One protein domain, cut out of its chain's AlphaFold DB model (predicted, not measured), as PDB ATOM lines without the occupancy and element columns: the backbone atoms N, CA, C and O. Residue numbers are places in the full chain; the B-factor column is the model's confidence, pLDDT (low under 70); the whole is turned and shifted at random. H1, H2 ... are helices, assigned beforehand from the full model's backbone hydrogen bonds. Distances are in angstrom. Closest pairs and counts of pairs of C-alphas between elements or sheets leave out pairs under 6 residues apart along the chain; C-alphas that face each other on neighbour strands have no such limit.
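AT A GLANCE: This is residues 357 to 420 of the 796 residues of the protein "CCHC-type domain-containing protein" of Caenorhabditis brenneri (UniProt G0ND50). H1, the longest helix, makes one side of a loosely joined set of four helices; on the other side H3 and H4 pack as a steeply crossed pair, with H2 between the two sides. The printed part has 64 residues with four named helices, in the order H1, H2, H3, H4, which hold 49 of them, and no named strand; its class is all helix, and it is compact, with a radius of gyration of the C-alphas of 11.2 A and spans of 28 by 25 by 18 A.

HOW THE PARTS SIT: Start at H1, residues 357 to 370: it is close to but not clearly touching H2, residues 377 to 386, nearest at C-alphas 367 and 379, 7.4 A. It is likewise close to H4, residues 407 to 418, at C-alphas 357 and 415, 7.2 A, and apart from H3, residues 389 to 401. H4 touches H3 with residues 410 to 414 alone, closest at C-alphas 395 and 414, 7.0 A, a steep tilt of 53 degrees, opposite ways. With residue 407 alone H4 only just touches H2, with 3 pairs of C-alphas within 8 A, closest 380 and 407, 5.7 A. Every O i to N i+4 pair is within hydrogen-bond range in H2, H3 and H4; in H1, 9 of 10.

IN THESE COORDINATES: Find C-alpha 357 at (242.708, 233.140, 183.827); H1 runs 19.7 A from there. H2 spans 14.5 A, H3 18.4 A, and H4 16.2 A to C-alpha 418 at (250.691, 234.395, 188.029).

THE WHOLE: The farthest C-alphas, 371 and 420, are 31.7 A apart. The printed part has no cut and no long link; pLDDT is under 70 at residues 370 to 378, 403 and 420.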
ATOM      1  N   THR A 357     243.586 233.326 185.005       77.19
ATOM      2  CA  THR A 357     242.708 233.140 183.827       77.19
ATOM      3  C   THR A 357     241.224 232.992 184.170       77.19
ATOM      4  O   THR A 357     240.388 233.619 183.518       77.19
ATOM      5  N   ASP A 358     240.878 232.202 185.191       75.25
ATOM      6  CA  ASP A 358     239.486 232.033 185.642       75.25
ATOM      7  C   ASP A 358     238.896 233.361 186.145       75.25
ATOM      8  O   ASP A 358     237.740 233.689 185.868       75.25
ATOM      9  N   TRP A 359     239.715 234.142 186.851       83.81
ATOM     10  CA  TRP A 359     239.380 235.467 187.354       83.81
ATOM     11  C   TRP A 359     239.261 236.499 186.220       83.81
ATOM     12  O   TRP A 359     238.238 237.170 186.118       83.81
ATOM     13  N   ILE A 360     240.229 236.558 185.298       83.75
ATOM     14  CA  ILE A 360     240.199 237.443 184.123       83.75
ATOM     15  C   ILE A 360     238.967 237.186 183.255       83.75
ATOM     16  O   ILE A 360     238.384 238.141 182.746       83.75
ATOM     17  N   ARG A 361     238.514 235.932 183.124       81.62
ATOM     18  CA  ARG A 361     237.253 235.634 182.433       81.62
ATOM     19  C   ARG A 361     236.074 236.340 183.110       81.62
ATOM     20  O   ARG A 361     235.375 237.099 182.456       81.62
ATOM     21  N   GLY A 362     235.919 236.184 184.427       79.81
ATOM     22  CA  GLY A 362     234.871 236.868 185.197       79.81
ATOM     23  C   GLY A 362     235.038 238.393 185.326       79.81
ATOM     24  O   GLY A 362     234.131 239.056 185.832       79.81
ATOM     25  N   PHE A 363     236.187 238.944 184.921       82.38
ATOM     26  CA  PHE A 363     236.435 240.380 184.782       82.38
ATOM     27  C   PHE A 363     236.028 240.874 183.381       82.38
ATOM     28  O   PHE A 363     235.290 241.849 183.278       82.38
ATOM     29  N   LYS A 364     236.396 240.151 182.312       80.94
ATOM     30  CA  LYS A 364     235.948 240.416 180.930       80.94
ATOM     31  C   LYS A 364     234.431 240.284 180.770       80.94
ATOM     32  O   LYS A 364     233.802 241.189 180.230       80.94
ATOM     33  N   ASP A 365     233.832 239.229 181.334       79.00
ATOM     34  CA  ASP A 365     232.371 239.038 181.395       79.00
ATOM     35  C   ASP A 365     231.675 240.259 182.051       79.00
ATOM     36  O   ASP A 365     230.544 240.613 181.720       79.00
ATOM     37  N   ARG A 366     232.382 240.938 182.965       74.56
ATOM     38  CA  ARG A 366     231.932 242.125 183.699       74.56
ATOM     39  C   ARG A 366     232.092 243.420 182.906       74.56
ATOM     40  O   ARG A 366     231.158 244.214 182.896       74.56
ATOM     41  N   LEU A 367     233.232 243.616 182.235       76.69
ATOM     42  CA  LEU A 367     233.452 244.753 181.335       76.69
ATOM     43  C   LEU A 367     232.382 244.773 180.237       76.69
ATOM     44  O   LEU A 367     231.706 245.790 180.061       76.69
ATOM     45  N   ALA A 368     232.131 243.615 179.616       75.88
ATOM     46  CA  ALA A 368     231.059 243.424 178.644       75.88
ATOM     47  C   ALA A 368     229.671 243.772 179.220       75.88
ATOM     48  O   ALA A 368     228.909 244.503 178.591       75.88
ATOM     49  N   ALA A 369     229.355 243.320 180.441       70.62
ATOM     50  CA  ALA A 369     228.098 243.662 181.113       70.62
ATOM     51  C   ALA A 369     227.974 245.159 181.472       70.62
ATOM     52  O   ALA A 369     226.862 245.681 181.528       70.62
ATOM     53  N   SER A 370     229.094 245.854 181.703       67.88
ATOM     54  CA  SER A 370     229.131 247.296 181.993       67.88
ATOM     55  C   SER A 370     229.126 248.207 180.760       67.88
ATOM     56  O   SER A 370     229.056 249.419 180.932       67.88
ATOM     57  N   GLN A 371     229.184 247.652 179.540       65.00
ATOM     58  CA  GLN A 371     229.288 248.410 178.280       65.00
ATOM     59  C   GLN A 371     230.505 249.359 178.231       65.00
ATOM     60  O   GLN A 371     230.454 250.422 177.618       65.00
ATOM     61  N   VAL A 372     231.606 248.979 178.890       68.50
ATOM     62  CA  VAL A 372     232.863 249.739 178.904       68.50
ATOM     63  C   VAL A 372     233.821 249.134 177.883       68.50
ATOM     64  O   VAL A 372     234.162 247.955 177.984       68.50
ATOM     65  N   ASP A 373     234.283 249.942 176.926       65.12
ATOM     66  CA  ASP A 373     235.247 249.510 175.910       65.12
ATOM     67  C   ASP A 373     236.568 249.046 176.548       65.12
ATOM     68  O   ASP A 373     237.145 249.744 177.393       65.12
ATOM     69  N   GLU A 374     237.088 247.892 176.106       59.94
ATOM     70  CA  GLU A 374     238.310 247.272 176.658       59.94
ATOM     71  C   GLU A 374     239.572 248.143 176.492       59.94
ATOM     72  O   GLU A 374     240.561 247.943 177.195       59.94
ATOM     73  N   THR A 375     239.540 249.131 175.594       60.19
ATOM     74  CA  THR A 375     240.625 250.091 175.326       60.19
ATOM     75  C   THR A 375     240.540 251.382 176.147       60.19
ATOM     76  O   THR A 375     241.421 252.233 176.036       60.19
ATOM     77  N   SER A 376     239.499 251.563 176.965       63.44
ATOM     78  CA  SER A 376     239.303 252.791 177.742       63.44
ATOM     79  C   SER A 376     240.234 252.883 178.961       63.44
ATOM     80  O   SER A 376     240.500 251.895 179.648       63.44
ATOM     81  N   THR A 377     240.659 254.100 179.319       65.25
ATOM     82  CA  THR A 377     241.365 254.367 180.591       65.25
ATOM     83  C   THR A 377     240.544 253.890 181.795       65.25
ATOM     84  O   THR A 377     241.098 253.389 182.772       65.25
ATOM     85  N   THR A 378     239.213 253.958 181.687       67.38
ATOM     86  CA  THR A 378     238.250 253.417 182.652       67.38
ATOM     87  C   THR A 378     238.430 251.912 182.868       67.38
ATOM     88  O   THR A 378     238.437 251.475 184.015       67.38
ATOM     89  N   ALA A 379     238.649 251.116 181.814       72.06
ATOM     90  CA  ALA A 379     238.919 249.682 181.939       72.06
ATOM     91  C   ALA A 379     240.254 249.394 182.659       72.06
ATOM     92  O   ALA A 379     240.307 248.482 183.485       72.06
ATOM     93  N   CYS A 380     241.301 250.205 182.439       71.50
ATOM     94  CA  CYS A 380     242.542 250.156 183.233       71.50
ATOM     95  C   CYS A 380     242.280 250.446 184.721       71.50
ATOM     96  O   CYS A 380     242.696 249.672 185.584       71.50
ATOM     97  N   SER A 381     241.562 251.528 185.036       72.62
ATOM     98  CA  SER A 381     241.214 251.879 186.421       72.62
ATOM     99  C   SER A 381     240.340 250.811 187.085       72.62
ATOM    100  O   SER A 381     240.564 250.476 188.246       72.62
ATOM    101  N   MET A 382     239.390 250.222 186.352       74.69
ATOM    102  CA  MET A 382     238.564 249.111 186.832       74.69
ATOM    103  C   MET A 382     239.383 247.835 187.050       74.69
ATOM    104  O   MET A 382     239.138 247.140 188.032       74.69
ATOM    105  N   LEU A 383     240.367 247.527 186.197       81.69
ATOM    106  CA  LEU A 383     241.270 246.394 186.414       81.69
ATOM    107  C   LEU A 383     242.053 246.581 187.718       81.69
ATOM    108  O   LEU A 383     241.976 245.725 188.594       81.69
ATOM    109  N   LEU A 384     242.728 247.723 187.886       80.19
ATOM    110  CA  LEU A 384     243.514 248.032 189.087       80.19
ATOM    111  C   LEU A 384     242.659 248.059 190.366       80.19
ATOM    112  O   LEU A 384     243.100 247.561 191.397       80.19
ATOM    113  N   ALA A 385     241.422 248.562 190.300       79.31
ATOM    114  CA  ALA A 385     240.494 248.570 191.434       79.31
ATOM    115  C   ALA A 385     240.012 247.169 191.862       79.31
ATOM    116  O   ALA A 385     239.571 247.000 192.995       79.31
ATOM    117  N   ASN A 386     240.089 246.169 190.976       82.06
ATOM    118  CA  ASN A 386     239.753 244.776 191.286       82.06
ATOM    119  C   ASN A 386     241.006 243.905 191.546       82.06
ATOM    120  O   ASN A 386     240.874 242.719 191.847       82.06
ATOM    121  N   LEU A 387     242.219 244.462 191.480       85.00
ATOM    122  CA  LEU A 387     243.439 243.797 191.947       85.00
ATOM    123  C   LEU A 387     243.720 244.178 193.408       85.00
ATOM    124  O   LEU A 387     243.532 245.323 193.816       85.00
ATOM    125  N   GLY A 388     244.189 243.210 194.191       80.69
ATOM    126  CA  GLY A 388     244.624 243.398 195.576       80.69
ATOM    127  C   GLY A 388     246.059 242.928 195.789       80.69
ATOM    128  O   GLY A 388     246.625 242.238 194.936       80.69
ATOM    129  N   ASP A 389     246.619 243.282 196.944       82.38
ATOM    130  CA  ASP A 389     247.899 242.801 197.475       82.38
ATOM    131  C   ASP A 389     249.008 242.673 196.400       82.38
ATOM    132  O   ASP A 389     249.195 243.555 195.559       82.38
ATOM    133  N   GLN A 390     249.701 241.530 196.372       78.25
ATOM    134  CA  GLN A 390     250.822 241.234 195.480       78.25
ATOM    135  C   GLN A 390     250.486 241.393 193.986       78.25
ATOM    136  O   GLN A 390     251.369 241.694 193.180       78.25
ATOM    137  N   ALA A 391     249.233 241.176 193.581       83.31
ATOM    138  CA  ALA A 391     248.825 241.363 192.191       83.31
ATOM    139  C   ALA A 391     248.623 242.833 191.821       83.31
ATOM    140  O   ALA A 391     248.893 243.207 190.678       83.31
ATOM    141  N   ARG A 392     248.201 243.664 192.779       84.12
ATOM    142  CA  ARG A 392     248.126 245.112 192.606       84.12
ATOM    143  C   ARG A 392     249.515 245.735 192.584       84.12
ATOM    144  O   ARG A 392     249.821 246.424 191.618       84.12
ATOM    145  N   ASP A 393     250.369 245.405 193.554       82.06
ATOM    146  CA  ASP A 393     251.760 245.880 193.606       82.06
ATOM    147  C   ASP A 393     252.486 245.586 192.284       82.06
ATOM    148  O   ASP A 393     253.118 246.456 191.682       82.06
ATOM    149  N   ARG A 394     252.318 244.360 191.765       82.31
ATOM    150  CA  ARG A 394     252.916 243.936 190.496       82.31
ATOM    151  C   ARG A 394     252.311 244.643 189.279       82.31
ATOM    152  O   ARG A 394     253.032 244.901 188.317       82.31
ATOM    153  N   ALA A 395     251.015 244.952 189.289       83.75
ATOM    154  CA  ALA A 395     250.371 245.711 188.216       83.75
ATOM    155  C   ALA A 395     250.810 247.183 188.211       83.75
ATOM    156  O   ALA A 395     251.062 247.739 187.140       83.75
ATOM    157  N   GLU A 396     250.962 247.796 189.386       83.31
ATOM    158  CA  GLU A 396     251.480 249.156 189.538       83.31
ATOM    159  C   GLU A 396     252.958 249.230 189.107       83.31
ATOM    160  O   GLU A 396     253.299 250.095 188.304       83.31
ATOM    161  N   GLU A 397     253.808 248.268 189.488       84.44
ATOM    162  CA  GLU A 397     255.204 248.161 189.019       84.44
ATOM    163  C   GLU A 397     255.300 248.032 187.483       84.44
ATOM    164  O   GLU A 397     256.095 248.718 186.831       84.44
ATOM    165  N   ILE A 398     254.458 247.187 186.870       82.62
ATOM    166  CA  ILE A 398     254.396 247.036 185.406       82.62
ATOM    167  C   ILE A 398     253.940 248.344 184.741       82.62
ATOM    168  O   ILE A 398     254.497 248.721 183.710       82.62
ATOM    169  N   THR A 399     252.971 249.048 185.326       82.56
ATOM    170  CA  THR A 399     252.439 250.312 184.788       82.56
ATOM    171  C   THR A 399     253.456 251.454 184.919       82.56
ATOM    172  O   THR A 399     253.626 252.233 183.986       82.56
ATOM    173  N   GLN A 400     254.211 251.508 186.022       81.88
ATOM    174  CA  GLN A 400     255.337 252.435 186.203       81.88
ATOM    175  C   GLN A 400     256.482 252.151 185.215       81.88
ATOM    176  O   GLN A 400     257.108 253.079 184.706       81.88
ATOM    177  N   THR A 401     256.738 250.876 184.903       81.06
ATOM    178  CA  THR A 401     257.774 250.465 183.937       81.06
ATOM    179  C   THR A 401     257.361 250.729 182.479       81.06
ATOM    180  O   THR A 401     258.217 250.955 181.623       81.06
ATOM    181  N   PHE A 402     256.059 250.699 182.173       78.94
ATOM    182  CA  PHE A 402     255.511 250.853 180.821       78.94
ATOM    183  C   PHE A 402     254.339 251.862 180.813       78.94
ATOM    184  O   PHE A 402     253.181 251.446 180.806       78.94
ATOM    185  N   PRO A 403     254.602 253.184 180.760       69.88
ATOM    186  CA  PRO A 403     253.580 254.220 180.986       69.88
ATOM    187  C   PRO A 403     252.468 254.315 179.922       69.88
ATOM    188  O   PRO A 403     251.460 254.966 180.167       69.88
ATOM    189  N   ASN A 404     252.626 253.658 178.766       70.31
ATOM    190  CA  ASN A 404     251.621 253.579 177.692       70.31
ATOM    191  C   ASN A 404     251.119 252.135 177.469       70.31
ATOM    192  O   ASN A 404     250.802 251.760 176.342       70.31
ATOM    193  N   ILE A 405     251.119 251.289 178.505       76.75
ATOM    194  CA  ILE A 405     250.669 249.894 178.388       76.75
ATOM    195  C   ILE A 405     249.147 249.796 178.209       76.75
ATOM    196  O   ILE A 405     248.379 250.436 178.927       76.75
ATOM    197  N   THR A 406     248.697 248.964 177.268       79.00
ATOM    198  CA  THR A 406     247.264 248.675 177.089       79.00
ATOM    199  C   THR A 406     246.740 247.691 178.145       79.00
ATOM    200  O   THR A 406     247.500 246.890 178.697       79.00
ATOM    201  N   VAL A 407     245.421 247.690 178.393       78.00
ATOM    202  CA  VAL A 407     244.752 246.729 179.300       78.00
ATOM    203  C   VAL A 407     245.122 245.283 178.943       78.00
ATOM    204  O   VAL A 407     245.450 244.484 179.818       78.00
ATOM    205  N   GLU A 408     245.127 244.946 177.652       78.75
ATOM    206  CA  GLU A 408     245.443 243.603 177.157       78.75
ATOM    207  C   GLU A 408     246.901 243.198 177.419       78.75
ATOM    208  O   GLU A 408     247.175 242.071 177.839       78.75
ATOM    209  N   GLU A 409     247.851 244.113 177.214       80.75
ATOM    210  CA  GLU A 409     249.271 243.873 177.485       80.75
ATOM    211  C   GLU A 409     249.564 243.761 178.983       80.75
ATOM    212  O   GLU A 409     250.398 242.940 179.383       80.75
ATOM    213  N   LEU A 410     248.860 244.533 179.817       83.12
ATOM    214  CA  LEU A 410     248.931 244.435 181.273       83.12
ATOM    215  C   LEU A 410     248.385 243.082 181.753       83.12
ATOM    216  O   LEU A 410     249.088 242.359 182.460       83.12
ATOM    217  N   ILE A 411     247.196 242.675 181.288       85.19
ATOM    218  CA  ILE A 411     246.622 241.345 181.556       85.19
ATOM    219  C   ILE A 411     247.585 240.238 181.109       85.19
ATOM    220  O   ILE A 411     247.802 239.272 181.841       85.19
ATOM    221  N   LYS A 412     248.219 240.369 179.941       83.50
ATOM    222  CA  LYS A 412     249.185 239.384 179.440       83.50
ATOM    223  C   LYS A 412     250.421 239.265 180.339       83.50
ATOM    224  O   LYS A 412     250.776 238.152 180.722       83.50
ATOM    225  N   LYS A 413     251.038 240.384 180.740       80.81
ATOM    226  CA  LYS A 413     252.198 240.376 181.656       80.81
ATOM    227  C   LYS A 413     251.841 239.831 183.044       80.81
ATOM    228  O   LYS A 413     252.643 239.106 183.629       80.81
ATOM    229  N   LEU A 414     250.645 240.130 183.554       82.69
ATOM    230  CA  LEU A 414     250.142 239.560 184.810       82.69
ATOM    231  C   LEU A 414     249.873 238.050 184.677       82.69
ATOM    232  O   LEU A 414     250.227 237.293 185.578       82.69
ATOM    233  N   THR A 415     249.360 237.588 183.531       83.38
ATOM    234  CA  THR A 415     249.188 236.152 183.234       83.38
ATOM    235  C   THR A 415     250.528 235.418 183.290       83.38
ATOM    236  O   THR A 415     250.632 234.395 183.963       83.38
ATOM    237  N   ASP A 416     251.578 235.961 182.667       77.88
ATOM    238  CA  ASP A 416     252.922 235.370 182.713       77.88
ATOM    239  C   ASP A 416     253.522 235.355 184.139       77.88
ATOM    240  O   ASP A 416     254.273 234.438 184.477       77.88
ATOM    241  N   CYS A 417     253.166 236.323 184.998       76.00
ATOM    242  CA  CYS A 417     253.595 236.359 186.404       76.00
ATOM    243  C   CYS A 417     252.854 235.333 187.284       76.00
ATOM    244  O   CYS A 417     253.485 234.665 188.103       76.00
ATOM    245  N   PHE A 418     251.533 235.192 187.126       73.88
ATOM    246  CA  PHE A 418     250.691 234.395 188.029       73.88
ATOM    247  C   PHE A 418     250.369 232.974 187.524       73.88
ATOM    248  O   PHE A 418     250.002 232.115 188.323       73.88
ATOM    249  N   GLU A 419     250.568 232.662 186.237       71.81
ATOM    250  CA  GLU A 419     250.297 231.332 185.654       71.81
ATOM    251  C   GLU A 419     251.558 230.510 185.335       71.81
ATOM    252  O   GLU A 419     251.623 229.760 184.349       71.81
ATOM    253  N   HIS A 420     252.573 230.629 186.193       63.78
ATOM    254  CA  HIS A 420     253.873 229.997 185.998       63.78
ATOM    255  C   HIS A 420     253.783 228.478 185.739       63.78
ATOM    256  O   HIS A 420     253.043 227.741 186.398       63.78
TER     257      HIS A 420